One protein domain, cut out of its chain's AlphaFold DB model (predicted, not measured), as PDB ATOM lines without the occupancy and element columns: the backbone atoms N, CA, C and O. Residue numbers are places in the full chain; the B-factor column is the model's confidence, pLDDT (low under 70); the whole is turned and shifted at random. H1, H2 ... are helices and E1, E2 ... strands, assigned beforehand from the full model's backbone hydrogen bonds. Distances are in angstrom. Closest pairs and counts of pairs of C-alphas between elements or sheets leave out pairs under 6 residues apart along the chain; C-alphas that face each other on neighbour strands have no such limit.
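What this domain is: This is residues 47 to 122 and 177 to 215 of the 424 residues of the protein "Hypothetical protein" of Vannella sp. CB-2014 (UniProt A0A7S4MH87). A strongly twisted sheet of five strands curls round residues 80 to 89 of the long helix H2, while H1 lies over E1 and E2 on the other face. H2 reaches out along the longest axis at one end, and the small helices H3 and H4 sit together toward the other. The printed part has 115 residues, with four named helices and five named strands in the order H1 H2 E1 E2 E3 E4 H3 H4 E5; the sheet runs E1 E2 E3 E5 E4, antiparallel throughout, and the class is mixed, helices and strands. The whole is compact, with a radius of gyration of the C-alphas of 14.6 A, and its spans of 46 by 30 by 24 A are only just elongated.

Where its parts are: Find C-alpha 49 at (260.502, 244.508, 260.086); from there H1, residues 49 to 58, runs 14.5 A. Next look at C-alpha 73 at (238.301, 221.530, 249.296), where H2, residues 73 to 89, begins its 24.1 A. E1 follows at residues 92 to 99, 18.7 A, then E2 at 106 to 111, 15.8 A, and E3 at 116 to 121, 16.6 A. After the cut come E4, residues 177 to 183, 18.5 A; H3, 184 to 188, 5.9 A; and H4, 194 to 201, 10.7 A. E5, residues 206 to 213, runs 20.7 A and ends with C-alpha 213 at (254.268, 229.000, 254.026).

How they stand to each other: Begin with the meander E1 E2 E3, each strand the antiparallel neighbour of the one before: in the hairpin E1 and E2, N 96 and O 108 are 2.9 A apart, and in the hairpin E2 and E3, N 109 and O 117 are 2.8 A apart, both within hydrogen-bond range. Across E3 and E5 look at N 118 and O 212, 2.8 A; across E5 and the edge strand E4, at N 180 and O 209, 2.9 A. H2 is on the sheet; its closest C-alphas to E4 are those of Ala 88 and Arg 180, 6.0 A. The sheet and the helices on its two faces make three layers, with H2 on one face of the sheet and H1 on the other. H1 has a height of 8.9 A over the sheet and runs along the strands, at 6 degrees to E2 on the local plane; Lys 49 and Ile 98 have its closest C-alphas to E1, 5.7 A. H3 is on the face opposite H2. H3 and H4 touch, closest at the C-alphas of Lys 185 and Tyr 200, 5.3 A, and H4 is not on the sheet. In H1, H2, H3 and H4 every O i to N i+4 pair is within hydrogen-bond range.

The domain as a whole: The two C-alphas farthest apart, those of Ser 72 and Ala 201, are 47.3 A apart. Residues 123 to 176 are not printed, and C-alphas 122 and 177 are 12.3 A apart across the cut. The link from H1 to H2, residues 59 to 72, is long. Confidence is low, under 70, at residues 47 to 51 and 100 to 103; the mean pLDDT of the printed part is 90.4.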
ATOM      1  N   ASP A  47     265.617 249.144 259.976       52.53
ATOM      2  CA  ASP A  47     264.380 249.524 259.278       52.53
ATOM      3  C   ASP A  47     263.195 248.613 259.659       52.53
ATOM      4  O   ASP A  47     263.366 247.516 260.210       52.53
ATOM      5  N   ARG A  48     261.956 249.070 259.420       61.16
ATOM      6  CA  ARG A  48     260.748 248.386 259.919       61.16
ATOM      7  C   ARG A  48     260.739 246.925 259.440       61.16
ATOM      8  O   ARG A  48     260.984 246.646 258.276       61.16
ATOM      9  N   LYS A  49     260.413 245.973 260.325       59.41
ATOM     10  CA  LYS A  49     260.502 244.508 260.086       59.41
ATOM     11  C   LYS A  49     259.925 244.024 258.748       59.41
ATOM     12  O   LYS A  49     260.483 243.125 258.126       59.41
ATOM     13  N   GLU A  50     258.796 244.596 258.328       60.12
ATOM     14  CA  GLU A  50     258.143 244.254 257.059       60.12
ATOM     15  C   GLU A  50     258.971 244.707 255.850       60.12
ATOM     16  O   GLU A  50     259.037 243.990 254.858       60.12
ATOM     17  N   GLU A  51     259.672 245.836 255.951       66.06
ATOM     18  CA  GLU A  51     260.557 246.348 254.902       66.06
ATOM     19  C   GLU A  51     261.779 245.441 254.723       66.06
ATOM     20  O   GLU A  51     262.192 245.210 253.589       66.06
ATOM     21  N   LEU A  52     262.306 244.835 255.796       71.31
ATOM     22  CA  LEU A  52     263.382 243.836 255.699       71.31
ATOM     23  C   LEU A  52     262.922 242.567 254.978       71.31
ATOM     24  O   LEU A  52     263.591 242.107 254.062       71.31
ATOM     25  N   GLY A  53     261.768 242.013 255.359       74.19
ATOM     26  CA  GLY A  53     261.230 240.819 254.700       74.19
ATOM     27  C   GLY A  53     260.890 241.071 253.228       74.19
ATOM     28  O   GLY A  53     261.220 240.262 252.364       74.19
ATOM     29  N   LEU A  54     260.270 242.214 252.921       77.00
ATOM     30  CA  LEU A  54     259.918 242.594 251.551       77.00
ATOM     31  C   LEU A  54     261.155 242.913 250.702       77.00
ATOM     32  O   LEU A  54     261.241 242.459 249.564       77.00
ATOM     33  N   SER A  55     262.131 243.650 251.241       81.88
ATOM     34  CA  SER A  55     263.386 243.940 250.530       81.88
ATOM     35  C   SER A  55     264.208 242.679 250.281       81.88
ATOM     36  O   SER A  55     264.759 242.523 249.193       81.88
ATOM     37  N   PHE A  56     264.218 241.745 251.233       83.44
ATOM     38  CA  PHE A  56     264.809 240.427 251.042       83.44
ATOM     39  C   PHE A  56     264.140 239.686 249.880       83.44
ATOM     40  O   PHE A  56     264.823 239.277 248.944       83.44
ATOM     41  N   MET A  57     262.804 239.613 249.860       86.50
ATOM     42  CA  MET A  57     262.064 238.976 248.763       86.50
ATOM     43  C   MET A  57     262.270 239.658 247.401       86.50
ATOM     44  O   MET A  57     262.225 238.975 246.382       86.50
ATOM     45  N   ASN A  58     262.562 240.962 247.346       89.38
ATOM     46  CA  ASN A  58     262.859 241.648 246.078       89.38
ATOM     47  C   ASN A  58     264.121 241.109 245.378       89.38
ATOM     48  O   ASN A  58     264.265 241.283 244.169       89.38
ATOM     49  N   SER A  59     265.012 240.435 246.111       90.62
ATOM     50  CA  SER A  59     266.186 239.759 245.538       90.62
ATOM     51  C   SER A  59     265.832 238.425 244.860       90.62
ATOM     52  O   SER A  59     266.656 237.853 244.151       90.62
ATOM     53  N   TYR A  60     264.594 237.950 245.036       91.75
ATOM     54  CA  TYR A  60     264.091 236.661 244.573       91.75
ATOM     55  C   TYR A  60     262.831 236.855 243.708       91.75
ATOM     56  O   TYR A  60     261.717 236.615 244.169       91.75
ATOM     57  N   PRO A  61     262.960 237.261 242.428       90.50
ATOM     58  CA  PRO A  61     261.810 237.578 241.568       90.50
ATOM     59  C   PRO A  61     260.880 236.383 241.299       90.50
ATOM     60  O   PRO A  61     259.721 236.575 240.948       90.50
ATOM     61  N   ASN A  62     261.380 235.159 241.493       92.56
ATOM     62  CA  ASN A  62     260.624 233.914 241.349       92.56
ATOM     63  C   ASN A  62     260.127 233.365 242.699       92.56
ATOM     64  O   ASN A  62     259.836 232.176 242.806       92.56
ATOM     65  N   ALA A  63     260.076 234.201 243.741       93.44
ATOM     66  CA  ALA A  63     259.593 233.812 245.056       93.44
ATOM     67  C   ALA A  63     258.131 233.334 245.000       93.44
ATOM     68  O   ALA A  63     257.217 234.092 244.659       93.44
ATOM     69  N   LEU A  64     257.912 232.078 245.379       95.06
ATOM     70  CA  LEU A  64     256.602 231.464 245.532       95.06
ATOM     71  C   LEU A  64     256.111 231.690 246.961       95.06
ATOM     72  O   LEU A  64     256.777 231.353 247.937       95.06
ATOM     73  N   VAL A  65     254.923 232.273 247.074       94.81
ATOM     74  CA  VAL A  65     254.260 232.625 248.333       94.81
ATOM     75  C   VAL A  65     252.822 232.128 248.274       94.81
ATOM     76  O   VAL A  65     252.214 232.106 247.202       94.81
ATOM     77  N   GLN A  66     252.249 231.740 249.409       93.19
ATOM     78  CA  GLN A  66     250.860 231.302 249.460       93.19
ATOM     79  C   GLN A  66     249.941 232.534 249.403       93.19
ATOM     80  O   GLN A  66     250.102 233.474 250.180       93.19
ATOM     81  N   ARG A  67     249.006 232.570 248.448       92.12
ATOM     82  CA  ARG A  67     248.079 233.709 248.246       92.12
ATOM     83  C   ARG A  67     246.617 233.303 248.174       92.12
ATOM     84  O   ARG A  67     245.761 234.077 248.593       92.12
ATOM     85  N   GLU A  68     246.365 232.123 247.628       90.19
ATOM     86  CA  GLU A  68     245.030 231.613 247.350       90.19
ATOM     87  C   GLU A  68     244.522 230.812 248.543       90.19
ATOM     88  O   GLU A  68     245.148 229.844 248.983       90.19
ATOM     89  N   PHE A  69     243.380 231.244 249.058       93.19
ATOM     90  CA  PHE A  69     242.648 230.592 250.125       93.19
ATOM     91  C   PHE A  69     241.169 230.397 249.776       93.19
ATOM     92  O   PHE A  69     240.489 229.708 250.511       93.19
ATOM     93  N   ALA A  70     240.636 230.946 248.691       91.38
ATOM     94  CA  ALA A  70     239.275 230.737 248.208       91.38
ATOM     95  C   ALA A  70     239.245 229.609 247.161       91.38
ATOM     96  O   ALA A  70     238.866 229.819 246.009       91.38
ATOM     97  N   LEU A  71     239.697 228.415 247.554       92.06
ATOM     98  CA  LEU A  71     239.769 227.236 246.691       92.06
ATOM     99  C   LEU A  71     238.672 226.223 247.041       92.06
ATOM    100  O   LEU A  71     238.061 226.276 248.112       92.06
ATOM    101  N   SER A  72     238.440 225.267 246.139       93.56
ATOM    102  CA  SER A  72     237.670 224.068 246.474       93.56
ATOM    103  C   SER A  72     238.401 223.247 247.548       93.56
ATOM    104  O   SER A  72     239.613 223.389 247.731       93.56
ATOM    105  N   LEU A  73     237.688 222.371 248.260       92.62
ATOM    106  CA  LEU A  73     238.301 221.530 249.296       92.62
ATOM    107  C   LEU A  73     239.399 220.611 248.729       92.62
ATOM    108  O   LEU A  73     240.460 220.470 249.335       92.62
ATOM    109  N   ASP A  74     239.176 220.036 247.545       95.56
ATOM    110  CA  ASP A  74     240.147 219.158 246.883       95.56
ATOM    111  C   ASP A  74     241.402 219.921 246.441       95.56
ATOM    112  O   ASP A  74     242.524 219.425 246.577       95.56
ATOM    113  N   ASP A  75     241.230 221.143 245.931       96.69
ATOM    114  CA  ASP A  75     242.356 221.989 245.529       96.69
ATOM    115  C   ASP A  75     243.133 222.494 246.747       96.69
ATOM    116  O   ASP A  75     244.364 222.539 246.714       96.69
ATOM    117  N   HIS A  76     242.439 222.792 247.850       95.06
ATOM    118  CA  HIS A  76     243.064 223.086 249.135       95.06
ATOM    119  C   HIS A  76     243.935 221.935 249.620       95.06
ATOM    120  O   HIS A  76     245.084 222.169 249.985       95.06
ATOM    121  N   TYR A  77     243.419 220.705 249.594       95.44
ATOM    122  CA  TYR A  77     244.181 219.533 250.005       95.44
ATOM    123  C   TYR A  77     245.437 219.356 249.144       95.44
ATOM    124  O   TYR A  77     246.537 219.250 249.681       95.44
ATOM    125  N   LYS A  78     245.311 219.403 247.812       96.81
ATOM    126  CA  LYS A  78     246.466 219.284 246.899       96.81
ATOM    127  C   LYS A  78     247.513 220.364 247.154       96.81
ATOM    128  O   LYS A  78     248.701 220.058 247.237       96.81
ATOM    129  N   ARG A  79     247.070 221.616 247.296       96.06
ATOM    130  CA  ARG A  79     247.958 222.751 247.557       96.06
ATOM    131  C   ARG A  79     248.638 222.624 248.917       96.06
ATOM    132  O   ARG A  79     249.819 222.931 249.033       96.06
ATOM    133  N   ASP A  80     247.918 222.156 249.931       96.81
ATOM    134  CA  ASP A  80     248.486 221.916 251.254       96.81
ATOM    135  C   ASP A  80     249.562 220.830 251.213       96.81
ATOM    136  O   ASP A  80     250.625 221.025 251.788       96.81
ATOM    137  N   GLN A  81     249.346 219.735 250.475       97.44
ATOM    138  CA  GLN A  81     250.353 218.681 250.306       97.44
ATOM    139  C   GLN A  81     251.606 219.173 249.562       97.44
ATOM    140  O   GLN A  81     252.723 218.861 249.973       97.44
ATOM    141  N   GLU A  82     251.439 219.986 248.512       97.56
ATOM    142  CA  GLU A  82     252.551 220.639 247.803       97.56
ATOM    143  C   GLU A  82     253.400 221.485 248.764       97.56
ATOM    144  O   GLU A  82     254.619 221.314 248.844       97.56
ATOM    145  N   TRP A  83     252.754 222.358 249.544       98.19
ATOM    146  CA  TRP A  83     253.447 223.198 250.518       98.19
ATOM    147  C   TRP A  83     254.057 222.389 251.660       98.19
ATOM    148  O   TRP A  83     255.207 222.641 252.009       98.19
ATOM    149  N   LYS A  84     253.346 221.406 252.228       97.88
ATOM    150  CA  LYS A  84     253.878 220.532 253.285       97.88
ATOM    151  C   LYS A  84     255.164 219.844 252.815       97.88
ATOM    152  O   LYS A  84     256.172 219.903 253.520       97.88
ATOM    153  N   HIS A  85     255.170 219.292 251.598       98.12
ATOM    154  CA  HIS A  85     256.364 218.687 251.008       98.12
ATOM    155  C   HIS A  85     257.502 219.703 250.848       98.12
ATOM    156  O   HIS A  85     258.621 219.451 251.299       98.12
ATOM    157  N   ALA A  86     257.229 220.864 250.242       98.31
ATOM    158  CA  ALA A  86     258.245 221.893 250.023       98.31
ATOM    159  C   ALA A  86     258.865 222.380 251.344       98.31
ATOM    160  O   ALA A  86     260.086 222.438 251.483       98.31
ATOM    161  N   LEU A  87     258.033 222.676 252.343       98.38
ATOM    162  CA  LEU A  87     258.469 223.165 253.650       98.38
ATOM    163  C   LEU A  87     259.307 222.124 254.408       98.38
ATOM    164  O   LEU A  87     260.297 222.490 255.051       98.38
ATOM    165  N   ALA A  88     258.938 220.843 254.316       97.88
ATOM    166  CA  ALA A  88     259.620 219.754 255.007       97.88
ATOM    167  C   ALA A  88     260.956 219.377 254.347       97.88
ATOM    168  O   ALA A  88     261.934 219.118 255.053       97.88
ATOM    169  N   HIS A  89     261.014 219.360 253.012       97.94
ATOM    170  CA  HIS A  89     262.081 218.662 252.290       97.94
ATOM    171  C   HIS A  89     262.972 219.544 251.420       97.94
ATOM    172  O   HIS A  89     264.136 219.190 251.240       97.94
ATOM    173  N   ASN A  90     262.493 220.683 250.911       98.38
ATOM    174  CA  ASN A  90     263.308 221.499 250.010       98.38
ATOM    175  C   ASN A  90     264.523 222.078 250.748       98.38
ATOM    176  O   ASN A  90     264.446 222.440 251.933       98.38
ATOM    177  N   GLU A  91     265.652 222.169 250.044       97.75
ATOM    178  CA  GLU A  91     266.882 222.760 250.571       97.75
ATOM    179  C   GLU A  91     266.666 224.240 250.917       97.75
ATOM    180  O   GLU A  91     265.931 224.947 250.230       97.75
ATOM    181  N   ILE A  92     267.286 224.713 252.000       97.50
ATOM    182  CA  ILE A  92     267.283 226.136 252.356       97.50
ATOM    183  C   ILE A  92     268.413 226.805 251.572       97.50
ATOM    184  O   ILE A  92     269.581 226.521 251.821       97.50
ATOM    185  N   ILE A  93     268.056 227.697 250.651       96.12
ATOM    186  CA  ILE A  93     269.000 228.455 249.821       96.12
ATOM    187  C   ILE A  93     269.534 229.663 250.590       96.12
ATOM    188  O   ILE A  93     270.728 229.948 250.546       96.12
ATOM    189  N   ASP A  94     268.645 230.386 251.271       93.12
ATOM    190  CA  ASP A  94     268.989 231.630 251.960       93.12
ATOM    191  C   ASP A  94     268.073 231.880 253.162       93.12
ATOM    192  O   ASP A  94     266.978 231.315 253.269       93.12
ATOM    193  N   THR A  95     268.524 232.734 254.077       91.31
ATOM    194  CA  THR A  95     267.820 233.079 255.308       91.31
ATOM    195  C   THR A  95     268.020 234.533 255.701       91.31
ATOM    196  O   THR A  95     269.097 235.098 255.559       91.31
ATOM    197  N   VAL A  96     266.994 235.144 256.280       87.88
ATOM    198  CA  VAL A  96     267.108 236.437 256.953       87.88
ATOM    199  C   VAL A  96     266.292 236.427 258.234       87.88
ATOM    200  O   VAL A  96     265.249 235.777 258.341       87.88
ATOM    201  N   VAL A  97     266.744 237.175 259.237       85.31
ATOM    202  CA  VAL A  97     265.991 237.306 260.482       85.31
ATOM    203  C   VAL A  97     265.049 238.499 260.412       85.31
ATOM    204  O   VAL A  97     265.485 239.632 260.233       85.31
ATOM    205  N   ILE A  98     263.751 238.248 260.598       82.81
ATOM    206  CA  ILE A  98     262.693 239.265 260.458       82.81
ATOM    207  C   ILE A  98     262.100 239.717 261.806       82.81
ATOM    208  O   ILE A  98     261.179 240.535 261.849       82.81
ATOM    209  N   GLY A  99     262.626 239.239 262.944       70.50
ATOM    210  CA  GLY A  99     262.154 239.669 264.266       70.50
ATOM    211  C   GLY A  99     263.177 239.554 265.398       70.50
ATOM    212  O   GLY A  99     263.565 238.448 265.754       70.50
ATOM    213  N   HIS A 100     263.539 240.691 266.024       59.19
ATOM    214  CA  HIS A 100     264.439 240.735 267.197       59.19
ATOM    215  C   HIS A 100     264.156 241.818 268.264       59.19
ATOM    216  O   HIS A 100     265.041 242.195 269.027       59.19
ATOM    217  N   HIS A 101     262.915 242.293 268.398       53.19
ATOM    218  CA  HIS A 101     262.595 243.423 269.294       53.19
ATOM    219  C   HIS A 101     261.554 243.072 270.367       53.19
ATOM    220  O   HIS A 101     260.448 243.601 270.333       53.19
ATOM    221  N   GLY A 102     261.876 242.148 271.281       53.97
ATOM    222  CA  GLY A 102     260.990 241.781 272.405       53.97
ATOM    223  C   GLY A 102     259.688 241.070 272.007       53.97
ATOM    224  O   GLY A 102     258.767 240.976 272.809       53.97
ATOM    225  N   LEU A 103     259.617 240.597 270.763       66.06
ATOM    226  CA  LEU A 103     258.538 239.785 270.207       66.06
ATOM    227  C   LEU A 103     259.107 238.413 269.817       66.06
ATOM    228  O   LEU A 103     260.328 238.264 269.720       66.06
ATOM    229  N   ALA A 104     258.228 237.445 269.554       82.50
ATOM    230  CA  ALA A 104     258.605 236.087 269.171       82.50
ATOM    231  C   ALA A 104     259.634 236.048 268.026       82.50
ATOM    232  O   ALA A 104     259.565 236.840 267.080       82.50
ATOM    233  N   LYS A 105     260.585 235.110 268.121       87.38
ATOM    234  CA  LYS A 105     261.646 234.935 267.119       87.38
ATOM    235  C   LYS A 105     261.068 234.360 265.830       87.38
ATOM    236  O   LYS A 105     260.372 233.345 265.866       87.38
ATOM    237  N   LYS A 106     261.372 235.003 264.702       92.12
ATOM    238  CA  LYS A 106     260.886 234.618 263.371       92.12
ATOM    239  C   LYS A 106     262.024 234.754 262.356       92.12
ATOM    240  O   LYS A 106     262.696 235.788 262.319       92.12
ATOM    241  N   TYR A 107     262.209 233.725 261.543       93.25
ATOM    242  CA  TYR A 107     263.200 233.658 260.468       93.25
ATOM    243  C   TYR A 107     262.458 233.532 259.144       93.25
ATOM    244  O   TYR A 107     261.405 232.904 259.107       93.25
ATOM    245  N   LEU A 108     262.971 234.135 258.083       94.94
ATOM    246  CA  LEU A 108     262.438 234.012 256.734       94.94
ATOM    247  C   LEU A 108     263.450 233.234 255.897       94.94
ATOM    248  O   LEU A 108     264.634 233.547 255.930       94.94
ATOM    249  N   PHE A 109     262.982 232.236 255.165       96.25
ATOM    250  CA  PHE A 109     263.786 231.331 254.360       96.25
ATOM    251  C   PHE A 109     263.354 231.383 252.899       96.25
ATOM    252  O   PHE A 109     262.156 231.442 252.607       96.25
ATOM    253  N   ILE A 110     264.330 231.292 251.997       97.00
ATOM    254  CA  ILE A 110     264.109 230.913 250.602       97.00
ATOM    255  C   ILE A 110     264.486 229.450 250.465       97.00
ATOM    256  O   ILE A 110     265.610 229.059 250.784       97.00
ATOM    257  N   LEU A 111     263.543 228.645 250.002       98.00
ATOM    258  CA  LEU A 111     263.737 227.231 249.749       98.00
ATOM    259  C   LEU A 111     263.972 226.979 248.257       98.00
ATOM    260  O   LEU A 111     263.595 227.784 247.397       98.00
ATOM    261  N   GLU A 112     264.554 225.826 247.948       97.38
ATOM    262  CA  GLU A 112     264.660 225.314 246.585       97.38
ATOM    263  C   GLU A 112     263.306 225.361 245.866       97.38
ATOM    264  O   GLU A 112     262.254 225.135 246.466       97.38
ATOM    265  N   GLY A 113     263.318 225.721 244.580       96.06
ATOM    266  CA  GLY A 113     262.104 225.969 243.797       96.06
ATOM    267  C   GLY A 113     261.477 227.352 244.018       96.06
ATOM    268  O   GLY A 113     260.480 227.667 243.378       96.06
ATOM    269  N   GLY A 114     262.063 228.189 244.880       96.62
ATOM    270  CA  GLY A 114     261.625 229.565 245.124       96.62
ATOM    271  C   GLY A 114     260.588 229.712 246.235       96.62
ATOM    272  O   GLY A 114     260.125 230.825 246.466       96.62
ATOM    273  N   TYR A 115     260.213 228.640 246.939       97.88
ATOM    274  CA  TYR A 115     259.238 228.717 248.032       97.88
ATOM    275  C   TYR A 115     259.760 229.583 249.173       97.88
ATOM    276  O   TYR A 115     260.871 229.389 249.663       97.88
ATOM    277  N   VAL A 116     258.939 230.523 249.627       97.56
ATOM    278  CA  VAL A 116     259.256 231.368 250.776       97.56
ATOM    279  C   VAL A 116     258.586 230.796 252.012       97.56
ATOM    280  O   VAL A 116     257.372 230.572 252.034       97.56
ATOM    281  N   ALA A 117     259.378 230.602 253.060       97.62
ATOM    282  CA  ALA A 117     258.905 230.069 254.322       97.62
ATOM    283  C   ALA A 117     259.271 230.980 255.491       97.62
ATOM    284  O   ALA A 117     260.326 231.601 255.495       97.62
ATOM    285  N   MET A 118     258.428 231.029 256.516       96.62
ATOM    286  CA  MET A 118     258.792 231.597 257.812       96.62
ATOM    287  C   MET A 118     258.991 230.476 258.819       96.62
ATOM    288  O   MET A 118     258.114 229.637 258.982       96.62
ATOM    289  N   ALA A 119     260.090 230.502 259.559       96.56
ATOM    290  CA  ALA A 119     260.308 229.592 260.668       96.56
ATOM    291  C   ALA A 119     260.111 230.264 262.019       96.56
ATOM    292  O   ALA A 119     260.633 231.353 262.284       96.56
ATOM    293  N   LYS A 120     259.403 229.559 262.898       95.88
ATOM    294  CA  LYS A 120     259.241 229.911 264.306       95.88
ATOM    295  C   LYS A 120     259.819 228.786 265.166       95.88
ATOM    296  O   LYS A 120     259.334 227.660 265.068       95.88
ATOM    297  N   PRO A 121     260.824 229.042 266.017       95.38
ATOM    298  CA  PRO A 121     261.323 228.024 266.936       95.38
ATOM    299  C   PRO A 121     260.210 227.501 267.856       95.38
ATOM    300  O   PRO A 121     259.388 228.289 268.341       95.38
ATOM    301  N   VAL A 122     260.183 226.186 268.087       94.88
ATOM    302  CA  VAL A 122     259.168 225.557 268.955       94.88
ATOM    303  C   VAL A 122     259.581 225.544 270.421       94.88
ATOM    304  O   VAL A 122     258.722 225.508 271.287       94.88
ATOM    305  N   VAL A 177     251.718 224.657 257.489       98.38
ATOM    306  CA  VAL A 177     252.799 224.611 258.480       98.38
ATOM    307  C   VAL A 177     253.229 223.160 258.666       98.38
ATOM    308  O   VAL A 177     252.371 222.282 258.701       98.38
ATOM    309  N   VAL A 178     254.535 222.918 258.779       98.56
ATOM    310  CA  VAL A 178     255.113 221.605 259.115       98.56
ATOM    311  C   VAL A 178     256.223 221.748 260.141       98.56
ATOM    312  O   VAL A 178     256.908 222.775 260.196       98.56
ATOM    313  N   GLY A 179     256.430 220.722 260.955       98.38
ATOM    314  CA  GLY A 179     257.602 220.633 261.808       98.38
ATOM    315  C   GLY A 179     258.858 220.344 260.989       98.38
ATOM    316  O   GLY A 179     258.840 219.556 260.046       98.38
ATOM    317  N   ARG A 180     259.982 220.975 261.344       98.00
ATOM    318  CA  ARG A 180     261.292 220.696 260.740       98.00
ATOM    319  C   ARG A 180     262.406 220.892 261.758       98.00
ATOM    320  O   ARG A 180     262.361 221.811 262.571       98.00
ATOM    321  N   TYR A 181     263.437 220.057 261.685       97.62
ATOM    322  CA  TYR A 181     264.700 220.306 262.376       97.62
ATOM    323  C   TYR A 181     265.644 221.084 261.459       97.62
ATOM    324  O   TYR A 181     265.861 220.691 260.313       97.62
ATOM    325  N   ILE A 182     266.208 222.180 261.963       96.81
ATOM    326  CA  ILE A 182     267.178 223.010 261.241       96.81
ATOM    327  C   ILE A 182     268.483 223.051 262.025       96.81
ATOM    328  O   ILE A 182     268.476 223.211 263.244       96.81
ATOM    329  N   ASP A 183     269.609 222.933 261.326       96.50
ATOM    330  CA  ASP A 183     270.927 223.108 261.927       96.50
ATOM    331  C   ASP A 183     271.049 224.506 262.562       96.50
ATOM    332  O   ASP A 183     270.779 225.530 261.927       96.50
ATOM    333  N   SER A 184     271.463 224.565 263.826       95.06
ATOM    334  CA  SER A 184     271.587 225.817 264.575       95.06
ATOM    335  C   SER A 184     272.539 226.824 263.929       95.06
ATOM    336  O   SER A 184     272.320 228.031 264.050       95.06
ATOM    337  N   LYS A 185     273.566 226.371 263.202       94.69
ATOM    338  CA  LYS A 185     274.461 227.257 262.452       94.69
ATOM    339  C   LYS A 185     273.715 227.948 261.332       94.69
ATOM    340  O   LYS A 185     273.890 229.146 261.170       94.69
ATOM    341  N   LEU A 186     272.867 227.221 260.611       94.81
ATOM    342  CA  LEU A 186     272.054 227.791 259.545       94.81
ATOM    343  C   LEU A 186     270.996 228.747 260.106       94.81
ATOM    344  O   LEU A 186     270.880 229.878 259.643       94.81
ATOM    345  N   LEU A 187     270.263 228.327 261.143       93.88
ATOM    346  CA  LEU A 187     269.186 229.129 261.730       93.88
ATOM    347  C   LEU A 187     269.696 230.459 262.304       93.88
ATOM    348  O   LEU A 187     269.072 231.499 262.112       93.88
ATOM    349  N   TYR A 188     270.829 230.436 263.010       92.12
ATOM    350  CA  TYR A 188     271.367 231.610 263.701       92.12
ATOM    351  C   TYR A 188     272.448 232.361 262.908       92.12
ATOM    352  O   TYR A 188     273.012 233.316 263.439       92.12
ATOM    353  N   TYR A 189     272.723 231.982 261.654       91.25
ATOM    354  CA  TYR A 189     273.781 232.584 260.829       91.25
ATOM    355  C   TYR A 189     273.649 234.114 260.712       91.25
ATOM    356  O   TYR A 189     274.622 234.846 260.903       91.25
ATOM    357  N   HIS A 190     272.424 234.599 260.481       88.69
ATOM    358  CA  HIS A 190     272.097 236.027 260.388       88.69
ATOM    359  C   HIS A 190     271.456 236.603 261.668       88.69
ATOM    360  O   HIS A 190     271.007 237.750 261.678       88.69
ATOM    361  N   ASP A 191     271.411 235.845 262.773       88.00
ATOM    362  CA  ASP A 191     270.924 236.339 264.069       88.00
ATOM    363  C   ASP A 191     272.044 237.121 264.771       88.00
ATOM    364  O   ASP A 191     272.806 236.614 265.598       88.00
ATOM    365  N   TYR A 192     272.154 238.402 264.417       87.31
ATOM    366  CA  TYR A 192     273.183 239.290 264.956       87.31
ATOM    367  C   TYR A 192     272.934 239.730 266.401       87.31
ATOM    368  O   TYR A 192     273.780 240.451 266.946       87.31
ATOM    369  N   SER A 193     271.826 239.308 267.026       85.25
ATOM    370  CA  SER A 193     271.575 239.569 268.440       85.25
ATOM    371  C   SER A 193     272.631 238.882 269.310       85.25
ATOM    372  O   SER A 193     273.266 237.906 268.909       85.25
ATOM    373  N   PHE A 194     272.821 239.366 270.539       86.19
ATOM    374  CA  PHE A 194     273.756 238.742 271.483       86.19
ATOM    375  C   PHE A 194     273.477 237.242 271.663       86.19
ATOM    376  O   PHE A 194     274.388 236.419 271.590       86.19
ATOM    377  N   TRP A 195     272.202 236.882 271.835       85.25
ATOM    378  CA  TRP A 195     271.794 235.487 271.976       85.25
ATOM    379  C   TRP A 195     271.984 234.689 270.689       85.25
ATOM    380  O   TRP A 195     272.436 233.554 270.773       85.25
ATOM    381  N   GLY A 196     271.688 235.268 269.525       88.56
ATOM    382  CA  GLY A 196     271.932 234.639 268.228       88.56
ATOM    383  C   GLY A 196     273.389 234.266 268.018       88.56
ATOM    384  O   GLY A 196     273.696 233.111 267.746       88.56
ATOM    385  N   ARG A 197     274.306 235.205 268.276       90.38
ATOM    386  CA  ARG A 197     275.754 234.964 268.173       90.38
ATOM    387  C   ARG A 197     276.250 233.895 269.139       90.38
ATOM    388  O   ARG A 197     277.101 233.098 268.761       90.38
ATOM    389  N   ILE A 198     275.731 233.863 270.371       90.50
ATOM    390  CA  ILE A 198     276.056 232.787 271.320       90.50
ATOM    391  C   ILE A 198     275.599 231.445 270.757       90.50
ATOM    392  O   ILE A 198     276.396 230.514 270.704       90.50
ATOM    393  N   GLN A 199     274.344 231.354 270.317       90.94
ATOM    394  CA  GLN A 199     273.797 230.117 269.761       90.94
ATOM    395  C   GLN A 199     274.570 229.669 268.514       90.94
ATOM    396  O   GLN A 199     274.913 228.498 268.390       90.94
ATOM    397  N   TYR A 200     274.939 230.613 267.647       92.12
ATOM    398  CA  TYR A 200     275.774 230.368 266.479       92.12
ATOM    399  C   TYR A 200     277.205 229.948 266.841       92.12
ATOM    400  O   TYR A 200     277.825 229.206 266.088       92.12
ATOM    401  N   ALA A 201     277.768 230.382 267.971       93.06
ATOM    402  CA  ALA A 201     279.119 229.997 268.389       93.06
ATOM    403  C   ALA A 201     279.189 228.568 268.963       93.06
ATOM    404  O   ALA A 201     280.226 227.913 268.851       93.06
ATOM    405  N   LEU A 202     278.097 228.058 269.539       92.31
ATOM    406  CA  LEU A 202     278.018 226.703 270.102       92.31
ATOM    407  C   LEU A 202     278.085 225.612 269.027       92.31
ATOM    408  O   LEU A 202     277.751 225.896 267.880       92.31
ATOM    409  N   PRO A 203     278.489 224.366 269.347       94.94
ATOM    410  CA  PRO A 203     278.458 223.264 268.386       94.94
ATOM    411  C   PRO A 203     277.106 223.143 267.667       94.94
ATOM    412  O   PRO A 203     276.053 223.415 268.255       94.94
ATOM    413  N   SER A 204     277.162 222.744 266.389       95.81
ATOM    414  CA  SER A 204     275.958 222.477 265.595       95.81
ATOM    415  C   SER A 204     275.050 221.494 266.345       95.81
ATOM    416  O   SER A 204     275.518 220.548 266.986       95.81
ATOM    417  N   HIS A 205     273.753 221.775 266.304       94.12
ATOM    418  CA  HIS A 205     272.695 220.944 266.858       94.12
ATOM    419  C   HIS A 205     271.393 221.227 266.109       94.12
ATOM    420  O   HIS A 205     271.222 222.302 265.533       94.12
ATOM    421  N   ASN A 206     270.465 220.280 266.149       95.44
ATOM    422  CA  ASN A 206     269.160 220.432 265.522       95.44
ATOM    423  C   ASN A 206     268.255 221.318 266.381       95.44
ATOM    424  O   ASN A 206     268.026 221.023 267.551       95.44
ATOM    425  N   VAL A 207     267.721 222.380 265.784       95.19
ATOM    426  CA  VAL A 207     266.715 223.253 266.388       95.19
ATOM    427  C   VAL A 207     265.356 222.904 265.789       95.19
ATOM    428  O   VAL A 207     265.193 223.016 264.571       95.19
ATOM    429  N   PRO A 208     264.373 222.492 266.602       97.00
ATOM    430  CA  PRO A 208     263.031 222.252 266.104       97.00
ATOM    431  C   PRO A 208     262.319 223.583 265.817       97.00
ATOM    432  O   PRO A 208     262.298 224.510 266.638       97.00
ATOM    433  N   VAL A 209     261.732 223.687 264.629       97.62
ATOM    434  CA  VAL A 209     260.979 224.855 264.172       97.62
ATOM    435  C   VAL A 209     259.655 224.432 263.542       97.62
ATOM    436  O   VAL A 209     259.541 223.354 262.965       97.62
ATOM    437  N   ALA A 210     258.669 225.318 263.607       98.19
ATOM    438  CA  ALA A 210     257.509 225.287 262.732       98.19
ATOM    439  C   ALA A 210     257.835 226.082 261.465       98.19
ATOM    440  O   ALA A 210     258.143 227.273 261.557       98.19
ATOM    441  N   MET A 211     257.800 225.427 260.307       98.19
ATOM    442  CA  MET A 211     258.002 226.017 258.984       98.19
ATOM    443  C   MET A 211     256.651 226.366 258.379       98.19
ATOM    444  O   MET A 211     255.859 225.476 258.104       98.19
ATOM    445  N   HIS A 212     256.398 227.648 258.159       97.69
ATOM    446  CA  HIS A 212     255.161 228.186 257.611       97.69
ATOM    447  C   HIS A 212     255.350 228.594 256.162       97.69
ATOM    448  O   HIS A 212     256.323 229.280 255.854       97.69
ATOM    449  N   ALA A 213     254.375 228.316 255.306       97.75
ATOM    450  CA  ALA A 213     254.268 229.000 254.026       97.75
ATOM    451  C   ALA A 213     254.126 230.516 254.254       97.75
ATOM    452  O   ALA A 213     253.291 230.967 255.047       97.75
ATOM    453  N   TRP A 214     254.953 231.320 253.583       95.75
ATOM    454  CA  TRP A 214     254.844 232.774 253.671       95.75
ATOM    455  C   TRP A 214     253.633 233.272 252.882       95.75
ATOM    456  O   TRP A 214     253.425 232.877 251.734       95.75
ATOM    457  N   VAL A 215     252.857 234.174 253.484       94.44
ATOM    458  CA  VAL A 215     251.644 234.743 252.880       94.44
ATOM    459  C   VAL A 215     251.857 236.220 252.577       94.44
ATOM    460  O   VAL A 215     252.372 236.970 253.404       94.44
TER     461      VAL A 215